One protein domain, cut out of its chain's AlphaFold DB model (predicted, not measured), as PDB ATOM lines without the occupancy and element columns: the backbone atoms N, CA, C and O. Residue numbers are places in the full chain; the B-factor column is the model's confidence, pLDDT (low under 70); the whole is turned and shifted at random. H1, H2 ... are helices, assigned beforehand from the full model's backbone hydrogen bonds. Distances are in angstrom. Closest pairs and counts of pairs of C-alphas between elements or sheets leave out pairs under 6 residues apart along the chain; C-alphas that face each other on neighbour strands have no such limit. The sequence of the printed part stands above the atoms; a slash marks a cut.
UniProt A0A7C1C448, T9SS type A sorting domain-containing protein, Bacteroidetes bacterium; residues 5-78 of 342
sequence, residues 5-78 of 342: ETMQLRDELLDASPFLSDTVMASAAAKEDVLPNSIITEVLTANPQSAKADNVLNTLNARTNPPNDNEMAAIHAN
ATOM      1  N   GLU A   5     203.813 162.498 172.540       79.31
ATOM      2  CA  GLU A   5     202.893 161.552 173.181       79.31
ATOM      3  C   GLU A   5     201.449 162.073 173.297       79.31
ATOM      4  O   GLU A   5     200.517 161.291 173.440       79.31
ATOM      5  N   THR A   6     201.242 163.387 173.182       84.94
ATOM      6  CA  THR A   6     199.935 164.054 173.329       84.94
ATOM      7  C   THR A   6     198.855 163.455 172.432       84.94
ATOM      8  O   THR A   6     197.780 163.078 172.892       84.94
ATOM      9  N   MET A   7     199.125 163.415 171.124       86.00
ATOM     10  CA  MET A   7     198.138 162.985 170.133       86.00
ATOM     11  C   MET A   7     197.915 161.477 170.198       86.00
ATOM     12  O   MET A   7     196.807 161.024 169.961       86.00
ATOM     13  N   GLN A   8     198.949 160.715 170.562       87.88
ATOM     14  CA  GLN A   8     198.822 159.281 170.781       87.88
ATOM     15  C   GLN A   8     197.913 158.989 171.982       87.88
ATOM     16  O   GLN A   8     196.959 158.232 171.851       87.88
ATOM     17  N   LEU A   9     198.151 159.649 173.120       89.81
ATOM     18  CA  LEU A   9     197.314 159.493 174.309       89.81
ATOM     19  C   LEU A   9     195.870 159.947 174.053       89.81
ATOM     20  O   LEU A   9     194.932 159.317 174.529       89.81
ATOM     21  N   ARG A  10     195.678 161.027 173.287       91.31
ATOM     22  CA  ARG A  10     194.345 161.454 172.841       91.31
ATOM     23  C   ARG A  10     193.635 160.336 172.078       91.31
ATOM     24  O   ARG A  10     192.477 160.065 172.378       91.31
ATOM     25  N   ASP A  11     194.303 159.731 171.100       91.38
ATOM     26  CA  ASP A  11     193.708 158.683 170.266       91.38
ATOM     27  C   ASP A  11     193.349 157.454 171.118       91.38
ATOM     28  O   ASP A  11     192.223 156.976 171.042       91.38
ATOM     29  N   GLU A  12     194.231 157.030 172.030       93.19
ATOM     30  CA  GLU A  12     193.960 155.935 172.977       93.19
ATOM     31  C   GLU A  12     192.730 156.212 173.865       93.19
ATOM     32  O   GLU A  12     191.898 155.328 174.089       93.19
ATOM     33  N   LEU A  13     192.578 157.447 174.357       94.25
ATOM     34  CA  LEU A  13     191.427 157.845 175.174       94.25
ATOM     35  C   LEU A  13     190.130 157.917 174.358       94.25
ATOM     36  O   LEU A  13     189.070 157.526 174.853       94.25
ATOM     37  N   LEU A  14     190.192 158.409 173.122       93.44
ATOM     38  CA  LEU A  14     189.028 158.480 172.237       93.44
ATOM     39  C   LEU A  14     188.591 157.095 171.752       93.44
ATOM     40  O   LEU A  14     187.389 156.843 171.713       93.44
ATOM     41  N   ASP A  15     189.522 156.183 171.484       94.81
ATOM     42  CA  ASP A  15     189.214 154.795 171.115       94.81
ATOM     43  C   ASP A  15     188.529 154.032 172.261       94.81
ATOM     44  O   ASP A  15     187.659 153.193 172.029       94.81
ATOM     45  N   ALA A  16     188.879 154.347 173.511       94.19
ATOM     46  CA  ALA A  16     188.218 153.799 174.694       94.19
ATOM     47  C   ALA A  16     186.905 154.527 175.064       94.19
ATOM     48  O   ALA A  16     186.151 154.062 175.927       94.19
ATOM     49  N   SER A  17     186.601 155.661 174.432       93.06
ATOM     50  CA  SER A  17     185.350 156.395 174.649       93.06
ATOM     51  C   SER A  17     184.177 155.672 173.965       93.06
ATOM     52  O   SER A  17     184.357 155.065 172.911       93.06
ATOM     53  N   PRO A  18     182.948 155.715 174.511       92.75
ATOM     54  CA  PRO A  18     182.473 156.459 175.686       92.75
ATOM     55  C   PRO A  18     182.583 155.678 177.021       92.75
ATOM     56  O   PRO A  18     181.735 155.842 177.903       92.75
ATOM     57  N   PHE A  19     183.558 154.774 177.172       93.81
ATOM     58  CA  PHE A  19     183.659 153.852 178.316       93.81
ATOM     59  C   PHE A  19     184.742 154.217 179.335       93.81
ATOM     60  O   PHE A  19     185.066 153.401 180.202       93.81
ATOM     61  N   LEU A  20     185.283 155.435 179.282       93.56
ATOM     62  CA  LEU A  20     186.282 155.861 180.256       93.56
ATOM     63  C   LEU A  20     185.687 155.919 181.670       93.56
ATOM     64  O   LEU A  20     184.551 156.361 181.876       93.56
ATOM     65  N   SER A  21     186.469 155.460 182.651       91.75
ATOM     66  CA  SER A  21     186.128 155.570 184.070       91.75
ATOM     67  C   SER A  21     186.433 156.963 184.607       91.75
ATOM     68  O   SER A  21     187.316 157.660 184.102       91.75
ATOM     69  N   ASP A  22     185.749 157.348 185.681       91.00
ATOM     70  CA  ASP A  22     185.930 158.652 186.320       91.00
ATOM     71  C   ASP A  22     187.370 158.846 186.803       91.00
ATOM     72  O   ASP A  22     187.925 159.932 186.676       91.00
ATOM     73  N   THR A  23     188.025 157.780 187.269       91.56
ATOM     74  CA  THR A  23     189.443 157.799 187.653       91.56
ATOM     75  C   THR A  23     190.355 158.094 186.465       91.56
ATOM     76  O   THR A  23     191.287 158.891 186.592       91.56
ATOM     77  N   VAL A  24     190.102 157.480 185.302       93.06
ATOM     78  CA  VAL A  24     190.892 157.723 184.084       93.06
ATOM     79  C   VAL A  24     190.645 159.138 183.571       93.06
ATOM     80  O   VAL A  24     191.607 159.843 183.270       93.06
ATOM     81  N   MET A  25     189.390 159.590 183.544       94.25
ATOM     82  CA  MET A  25     189.033 160.949 183.130       94.25
ATOM     83  C   MET A  25     189.624 162.010 184.064       94.25
ATOM     84  O   MET A  25     190.194 162.982 183.578       94.25
ATOM     85  N   ALA A  26     189.576 161.812 185.385       93.88
ATOM     86  CA  ALA A  26     190.195 162.715 186.357       93.88
ATOM     87  C   ALA A  26     191.727 162.714 186.234       93.88
ATOM     88  O   ALA A  26     192.352 163.771 186.254       93.88
ATOM     89  N   SER A  27     192.345 161.548 186.022       92.62
ATOM     90  CA  SER A  27     193.796 161.448 185.806       92.62
ATOM     91  C   SER A  27     194.233 162.129 184.506       92.62
ATOM     92  O   SER A  27     195.266 162.795 184.473       92.62
ATOM     93  N   ALA A  28     193.445 161.996 183.436       92.19
ATOM     94  CA  ALA A  28     193.660 162.710 182.181       92.19
ATOM     95  C   ALA A  28     193.454 164.225 182.363       92.19
ATOM     96  O   ALA A  28     194.254 165.023 181.875       92.19
ATOM     97  N   ALA A  29     192.444 164.624 183.142       91.62
ATOM     98  CA  ALA A  29     192.211 166.011 183.521       91.62
ATOM     99  C   ALA A  29     193.356 166.585 184.374       91.62
ATOM    100  O   ALA A  29     193.693 167.745 184.205       91.62
ATOM    101  N   ALA A  30     194.043 165.810 185.206       91.31
ATOM    102  CA  ALA A  30     195.181 166.322 185.977       91.31
ATOM    103  C   ALA A  30     196.442 166.583 185.123       91.31
ATOM    104  O   ALA A  30     197.262 167.432 185.467       91.31
ATOM    105  N   LYS A  31     196.615 165.873 183.998       90.19
ATOM    106  CA  LYS A  31     197.816 165.948 183.143       90.19
ATOM    107  C   LYS A  31     197.784 167.136 182.172       90.19
ATOM    108  O   LYS A  31     197.795 166.939 180.960       90.19
ATOM    109  N   GLU A  32     197.765 168.363 182.690       86.38
ATOM    110  CA  GLU A  32     197.716 169.599 181.882       86.38
ATOM    111  C   GLU A  32     198.884 169.711 180.878       86.38
ATOM    112  O   GLU A  32     198.664 170.086 179.727       86.38
ATOM    113  N   ASP A  33     200.096 169.290 181.267       84.81
ATOM    114  CA  ASP A  33     201.302 169.347 180.419       84.81
ATOM    115  C   ASP A  33     201.224 168.463 179.162       84.81
ATOM    116  O   ASP A  33     201.897 168.720 178.159       84.81
ATOM    117  N   VAL A  34     200.415 167.400 179.221       86.25
ATOM    118  CA  VAL A  34     200.250 166.425 178.134       86.25
ATOM    119  C   VAL A  34     198.917 166.627 177.417       86.25
ATOM    120  O   VAL A  34     198.860 166.488 176.203       86.25
ATOM    121  N   LEU A  35     197.849 166.969 178.141       89.12
ATOM    122  CA  LEU A  35     196.487 167.116 177.624       89.12
ATOM    123  C   LEU A  35     195.943 168.531 177.913       89.12
ATOM    124  O   LEU A  35     195.303 168.760 178.949       89.12
ATOM    125  N   PRO A  36     196.138 169.477 176.976       88.88
ATOM    126  CA  PRO A  36     195.591 170.822 177.028       88.88
ATOM    127  C   PRO A  36     194.075 170.797 177.089       88.88
ATOM    128  O   PRO A  36     193.441 169.813 176.696       88.88
ATOM    129  N   ASN A  37     193.503 171.922 177.511       89.81
ATOM    130  CA  ASN A  37     192.060 172.077 177.682       89.81
ATOM    131  C   ASN A  37     191.269 171.671 176.438       89.81
ATOM    132  O   ASN A  37     190.292 170.939 176.555       89.81
ATOM    133  N   SER A  38     191.751 172.011 175.244       86.00
ATOM    134  CA  SER A  38     191.043 171.690 174.009       86.00
ATOM    135  C   SER A  38     190.980 170.184 173.710       86.00
ATOM    136  O   SER A  38     189.951 169.694 173.247       86.00
ATOM    137  N   ILE A  39     192.036 169.428 174.032       90.12
ATOM    138  CA  ILE A  39     192.077 167.969 173.844       90.12
ATOM    139  C   ILE A  39     191.274 167.255 174.928       90.12
ATOM    140  O   ILE A  39     190.471 166.377 174.614       90.12
ATOM    141  N   ILE A  40     191.463 167.622 176.200       92.69
ATOM    142  CA  ILE A  40     190.702 166.982 177.281       92.69
ATOM    143  C   ILE A  40     189.205 167.264 177.124       92.69
ATOM    144  O   ILE A  40     188.405 166.364 177.333       92.69
ATOM    145  N   THR A  41     188.821 168.460 176.668       91.50
ATOM    146  CA  THR A  41     187.418 168.804 176.392       91.50
ATOM    147  C   THR A  41     186.819 167.879 175.343       91.50
ATOM    148  O   THR A  41     185.693 167.422 175.515       91.50
ATOM    149  N   GLU A  42     187.560 167.548 174.282       90.81
ATOM    150  CA  GLU A  42     187.097 166.597 173.268       90.81
ATOM    151  C   GLU A  42     186.897 165.194 173.856       90.81
ATOM    152  O   GLU A  42     185.851 164.582 173.638       90.81
ATOM    153  N   VAL A  43     187.854 164.714 174.658       93.06
ATOM    154  CA  VAL A  43     187.759 163.411 175.338       93.06
ATOM    155  C   VAL A  43     186.568 163.372 176.299       93.06
ATOM    156  O   VAL A  43     185.785 162.427 176.270       93.06
ATOM    157  N   LEU A  44     186.383 164.401 177.129       93.38
ATOM    158  CA  LEU A  44     185.266 164.471 178.076       93.38
ATOM    159  C   LEU A  44     183.920 164.611 177.346       93.38
ATOM    160  O   LEU A  44     182.961 163.928 177.680       93.38
ATOM    161  N   THR A  45     183.854 165.386 176.263       91.00
ATOM    162  CA  THR A  45     182.635 165.482 175.437       91.00
ATOM    163  C   THR A  45     182.275 164.138 174.789       91.00
ATOM    164  O   THR A  45     181.093 163.829 174.628       91.00
ATOM    165  N   ALA A  46     183.267 163.306 174.453       91.81
ATOM    166  CA  ALA A  46     183.046 161.946 173.954       91.81
ATOM    167  C   ALA A  46     182.568 160.959 175.042       91.81
ATOM    168  O   ALA A  46     182.097 159.872 174.708       91.81
ATOM    169  N   ASN A  47     182.648 161.327 176.326       93.69
ATOM    170  CA  ASN A  47     182.232 160.522 177.475       93.69
ATOM    171  C   ASN A  47     181.145 161.265 178.272       93.69
ATOM    172  O   ASN A  47     181.467 161.901 179.271       93.69
ATOM    173  N   PRO A  48     179.855 161.180 177.887       92.38
ATOM    174  CA  PRO A  48     178.788 162.004 178.467       92.38
ATOM    175  C   PRO A  48     178.702 162.002 180.000       92.38
ATOM    176  O   PRO A  48     178.358 163.016 180.603       92.38
ATOM    177  N   GLN A  49     179.070 160.888 180.637       91.75
ATOM    178  CA  GLN A  49     179.125 160.753 182.093       91.75
ATOM    179  C   GLN A  49     180.076 161.751 182.778       91.75
ATOM    180  O   GLN A  49     179.866 162.088 183.941       91.75
ATOM    181  N   SER A  50     181.093 162.268 182.075       91.62
ATOM    182  CA  SER A  50     182.073 163.199 182.646       91.62
ATOM    183  C   SER A  50     181.433 164.475 183.178       91.62
ATOM    184  O   SER A  50     181.931 165.066 184.130       91.62
ATOM    185  N   ALA A  51     180.332 164.901 182.557       89.25
ATOM    186  CA  ALA A  51     179.621 166.124 182.899       89.25
ATOM    187  C   ALA A  51     178.914 166.029 184.268       89.25
ATOM    188  O   ALA A  51     178.627 167.038 184.901       89.25
ATOM    189  N   LYS A  52     178.690 164.805 184.759       89.75
ATOM    190  CA  LYS A  52     178.045 164.514 186.049       89.75
ATOM    191  C   LYS A  52     179.047 164.080 187.124       89.75
ATOM    192  O   LYS A  52     178.661 163.861 188.268       89.75
ATOM    193  N   ALA A  53     180.315 163.910 186.756       91.06
ATOM    194  CA  ALA A  53     181.355 163.396 187.631       91.06
ATOM    195  C   ALA A  53     182.069 164.554 188.348       91.06
ATOM    196  O   ALA A  53     182.996 165.167 187.810       91.06
ATOM    197  N   ASP A  54     181.647 164.848 189.582       90.19
ATOM    198  CA  ASP A  54     182.180 165.963 190.382       90.19
ATOM    199  C   ASP A  54     183.704 165.899 190.538       90.19
ATOM    200  O   ASP A  54     184.385 166.919 190.476       90.19
ATOM    201  N   ASN A  55     184.274 164.704 190.708       92.12
ATOM    202  CA  ASN A  55     185.723 164.526 190.807       92.12
ATOM    203  C   ASN A  55     186.458 164.967 189.528       92.12
ATOM    204  O   ASN A  55     187.502 165.616 189.623       92.12
ATOM    205  N   VAL A  56     185.916 164.654 188.347       92.75
ATOM    206  CA  VAL A  56     186.472 165.044 187.046       92.75
ATOM    207  C   VAL A  56     186.371 166.555 186.875       92.75
ATOM    208  O   VAL A  56     187.381 167.200 186.596       92.75
ATOM    209  N   LEU A  57     185.189 167.135 187.105       91.81
ATOM    210  CA  LEU A  57     184.966 168.576 186.956       91.81
ATOM    211  C   LEU A  57     185.788 169.404 187.950       91.81
ATOM    212  O   LEU A  57     186.369 170.422 187.575       91.81
ATOM    213  N   ASN A  58     185.884 168.969 189.207       92.31
ATOM    214  CA  ASN A  58     186.691 169.652 190.219       92.31
ATOM    215  C   ASN A  58     188.181 169.600 189.868       92.31
ATOM    216  O   ASN A  58     188.869 170.611 189.985       92.31
ATOM    217  N   THR A  59     188.666 168.455 189.378       92.56
ATOM    218  CA  THR A  59     190.060 168.303 188.925       92.56
ATOM    219  C   THR A  59     190.347 169.185 187.712       92.56
ATOM    220  O   THR A  59     191.400 169.814 187.639       92.56
ATOM    221  N   LEU A  60     189.403 169.270 186.774       91.88
ATOM    222  CA  LEU A  60     189.516 170.101 185.581       91.88
ATOM    223  C   LEU A  60     189.544 171.603 185.919       91.88
ATOM    224  O   LEU A  60     190.361 172.340 185.373       91.88
ATOM    225  N   ASN A  61     188.707 172.044 186.861       91.00
ATOM    226  CA  ASN A  61     188.677 173.431 187.342       91.00
ATOM    227  C   ASN A  61     189.889 173.805 188.211       91.00
ATOM    228  O   ASN A  61     190.212 174.985 188.326       91.00
ATOM    229  N   ALA A  62     190.554 172.823 188.824       92.31
ATOM    230  CA  ALA A  62     191.744 173.029 189.651       92.31
ATOM    231  C   ALA A  62     193.053 173.141 188.843       92.31
ATOM    232  O   ALA A  62     194.118 173.315 189.439       92.31
ATOM    233  N   ARG A  63     192.991 173.031 187.509       91.56
ATOM    234  CA  ARG A  63     194.138 173.240 186.611       91.56
ATOM    235  C   ARG A  63     194.741 174.634 186.772       91.56
ATOM    236  O   ARG A  63     194.054 175.581 187.153       91.56
ATOM    237  N   THR A  64     196.015 174.769 186.402       89.81
ATOM    238  CA  THR A  64     196.695 176.074 186.387       89.81
ATOM    239  C   THR A  64     196.011 177.000 185.388       89.81
ATOM    240  O   THR A  64     195.750 178.163 185.694       89.81
ATOM    241  N   ASN A  65     195.671 176.462 184.215       87.50
ATOM    242  CA  ASN A  65     194.809 177.116 183.242       87.50
ATOM    243  C   ASN A  65     193.504 176.317 183.131       87.50
ATOM    244  O   ASN A  65     193.462 175.325 182.398       87.50
ATOM    245  N   PRO A  66     192.433 176.700 183.847       88.88
ATOM    246  CA  PRO A  66     191.148 176.020 183.729       88.88
ATOM    247  C   PRO A  66     190.555 176.196 182.321       88.88
ATOM    248  O   PRO A  66     190.896 177.166 181.630       88.88
ATOM    249  N   PRO A  67     189.682 175.275 181.869       88.31
ATOM    250  CA  PRO A  67     189.012 175.425 180.588       88.31
ATOM    251  C   PRO A  67     188.183 176.701 180.546       88.31
ATOM    252  O   PRO A  67     187.653 177.167 181.558       88.31
ATOM    253  N   ASN A  68     188.073 177.268 179.353       87.00
ATOM    254  CA  ASN A  68     187.277 178.467 179.150       87.00
ATOM    255  C   ASN A  68     185.762 178.156 179.172       87.00
ATOM    256  O   ASN A  68     185.336 176.999 179.192       87.00
ATOM    257  N   ASP A  69     184.931 179.203 179.134       84.19
ATOM    258  CA  ASP A  69     183.467 179.062 179.191       84.19
ATOM    259  C   ASP A  69     182.898 178.200 178.039       84.19
ATOM    260  O   ASP A  69     181.894 177.511 178.224       84.19
ATOM    261  N   ASN A  70     183.533 178.201 176.860       82.62
ATOM    262  CA  ASN A  70     183.108 177.407 175.703       82.62
ATOM    263  C   ASN A  70     183.449 175.923 175.865       82.62
ATOM    264  O   ASN A  70     182.625 175.062 175.554       82.62
ATOM    265  N   GLU A  71     184.646 175.631 176.364       86.88
ATOM    266  CA  GLU A  71     185.116 174.281 176.668       86.88
ATOM    267  C   GLU A  71     184.256 173.648 177.767       86.88
ATOM    268  O   GLU A  71     183.719 172.553 177.588       86.88
ATOM    269  N   MET A  72     184.016 174.382 178.858       88.69
ATOM    270  CA  MET A  72     183.123 173.931 179.929       88.69
ATOM    271  C   MET A  72     181.690 173.730 179.438       88.69
ATOM    272  O   MET A  72     181.041 172.745 179.791       88.69
ATOM    273  N   ALA A  73     181.185 174.623 178.588       83.94
ATOM    274  CA  ALA A  73     179.856 174.473 178.015       83.94
ATOM    275  C   ALA A  73     179.715 173.243 177.112       83.94
ATOM    276  O   ALA A  73     178.641 172.644 177.088       83.94
ATOM    277  N   ALA A  74     180.765 172.877 176.371       84.62
ATOM    278  CA  ALA A  74     180.763 171.673 175.546       84.62
ATOM    279  C   ALA A  74     180.640 170.409 176.409       84.62
ATOM    280  O   ALA A  74     179.867 169.516 176.071       84.62
ATOM    281  N   ILE A  75     181.321 170.375 177.559       89.00
ATOM    282  CA  ILE A  75     181.218 169.273 178.523       89.00
ATOM    283  C   ILE A  75     179.807 169.228 179.128       89.00
ATOM    284  O   ILE A  75     179.147 168.192 179.071       89.00
ATOM    285  N   HIS A  76     179.304 170.359 179.631       88.44
ATOM    286  CA  HIS A  76     177.981 170.440 180.266       88.44
ATOM    287  C   HIS A  76     176.800 170.226 179.311       88.44
ATOM    288  O   HIS A  76     175.691 169.931 179.754       88.44
ATOM    289  N   ALA A  77     177.007 170.306 177.993       84.00
ATOM    290  CA  ALA A  77     175.981 169.917 177.025       84.00
ATOM    291  C   ALA A  77     175.530 168.452 177.210       84.00
ATOM    292  O   ALA A  77     174.399 168.106 176.865       84.00
ATOM    293  N   ASN A  78     176.384 167.614 177.807       86.56
ATOM    294  CA  ASN A  78     176.092 166.222 178.117       86.56
ATOM    295  C   ASN A  78     175.469 165.990 179.509       86.56
ATOM    296  O   ASN A  78     175.142 164.846 179.818       86.56
TER     297      ASN A  78
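Overview. This is residues 5 to 78 of the 342 residues of the protein "T9SS type A sorting domain-containing protein" of Bacteroidetes bacterium (UniProt A0A7C1C448). Five nearly aligned helices form a compact bundle: H1, H3 and H6 make one row, H2 and H5 pair beside it, and short H4 caps one end. The 74 printed residues hold six named helices, H1 to H6 in order, and no named strand: all helix. The radius of gyration of the C-alphas is 10.7 A, the spans 26 by 23 by 20 A.

Arrangement. Start with H1, residues 5 to 15; it touches the hub H3, residues 37 to 45, closest at the C-alphas of Leu 14 and Val 43, 6.0 A, at a shallow tilt of 13 degrees, the same way. H2, residues 22 to 30, makes a hairpin with H3; they only just touch, with 3 pairs of C-alphas within 8 A, the closest Ala 29 and Ile 40, 6.5 A. H2 touches H5, residues 54 to 61, closest at C-alphas 26 and 56, 4.4 A. H6, residues 69 to 76, touches H3, closest at C-alphas 75 and 45, 5.1 A, and H4, residues 48 to 52, closest at C-alphas 76 and 51, 5.3 A. Every O i to N i+4 pair is within hydrogen-bond range in H1, H2, H3, H5 and H6; H4 has 0 of 1, but 2 of 2 O i to N i+3 pairs.

Along the chain. Find C-alpha 5 at (202.893, 161.552, 173.181), where H1 begins its 15.4 A; H2 spans 12.0 A, H3 11.7 A, H4 8.0 A, H5 10.4 A, and H6 10.3 A to C-alpha 76 at (177.981, 170.440, 180.266).

Size, cuts and confidence. The printed part has no cut and no long link; no printed residue is under 70 in pLDDT.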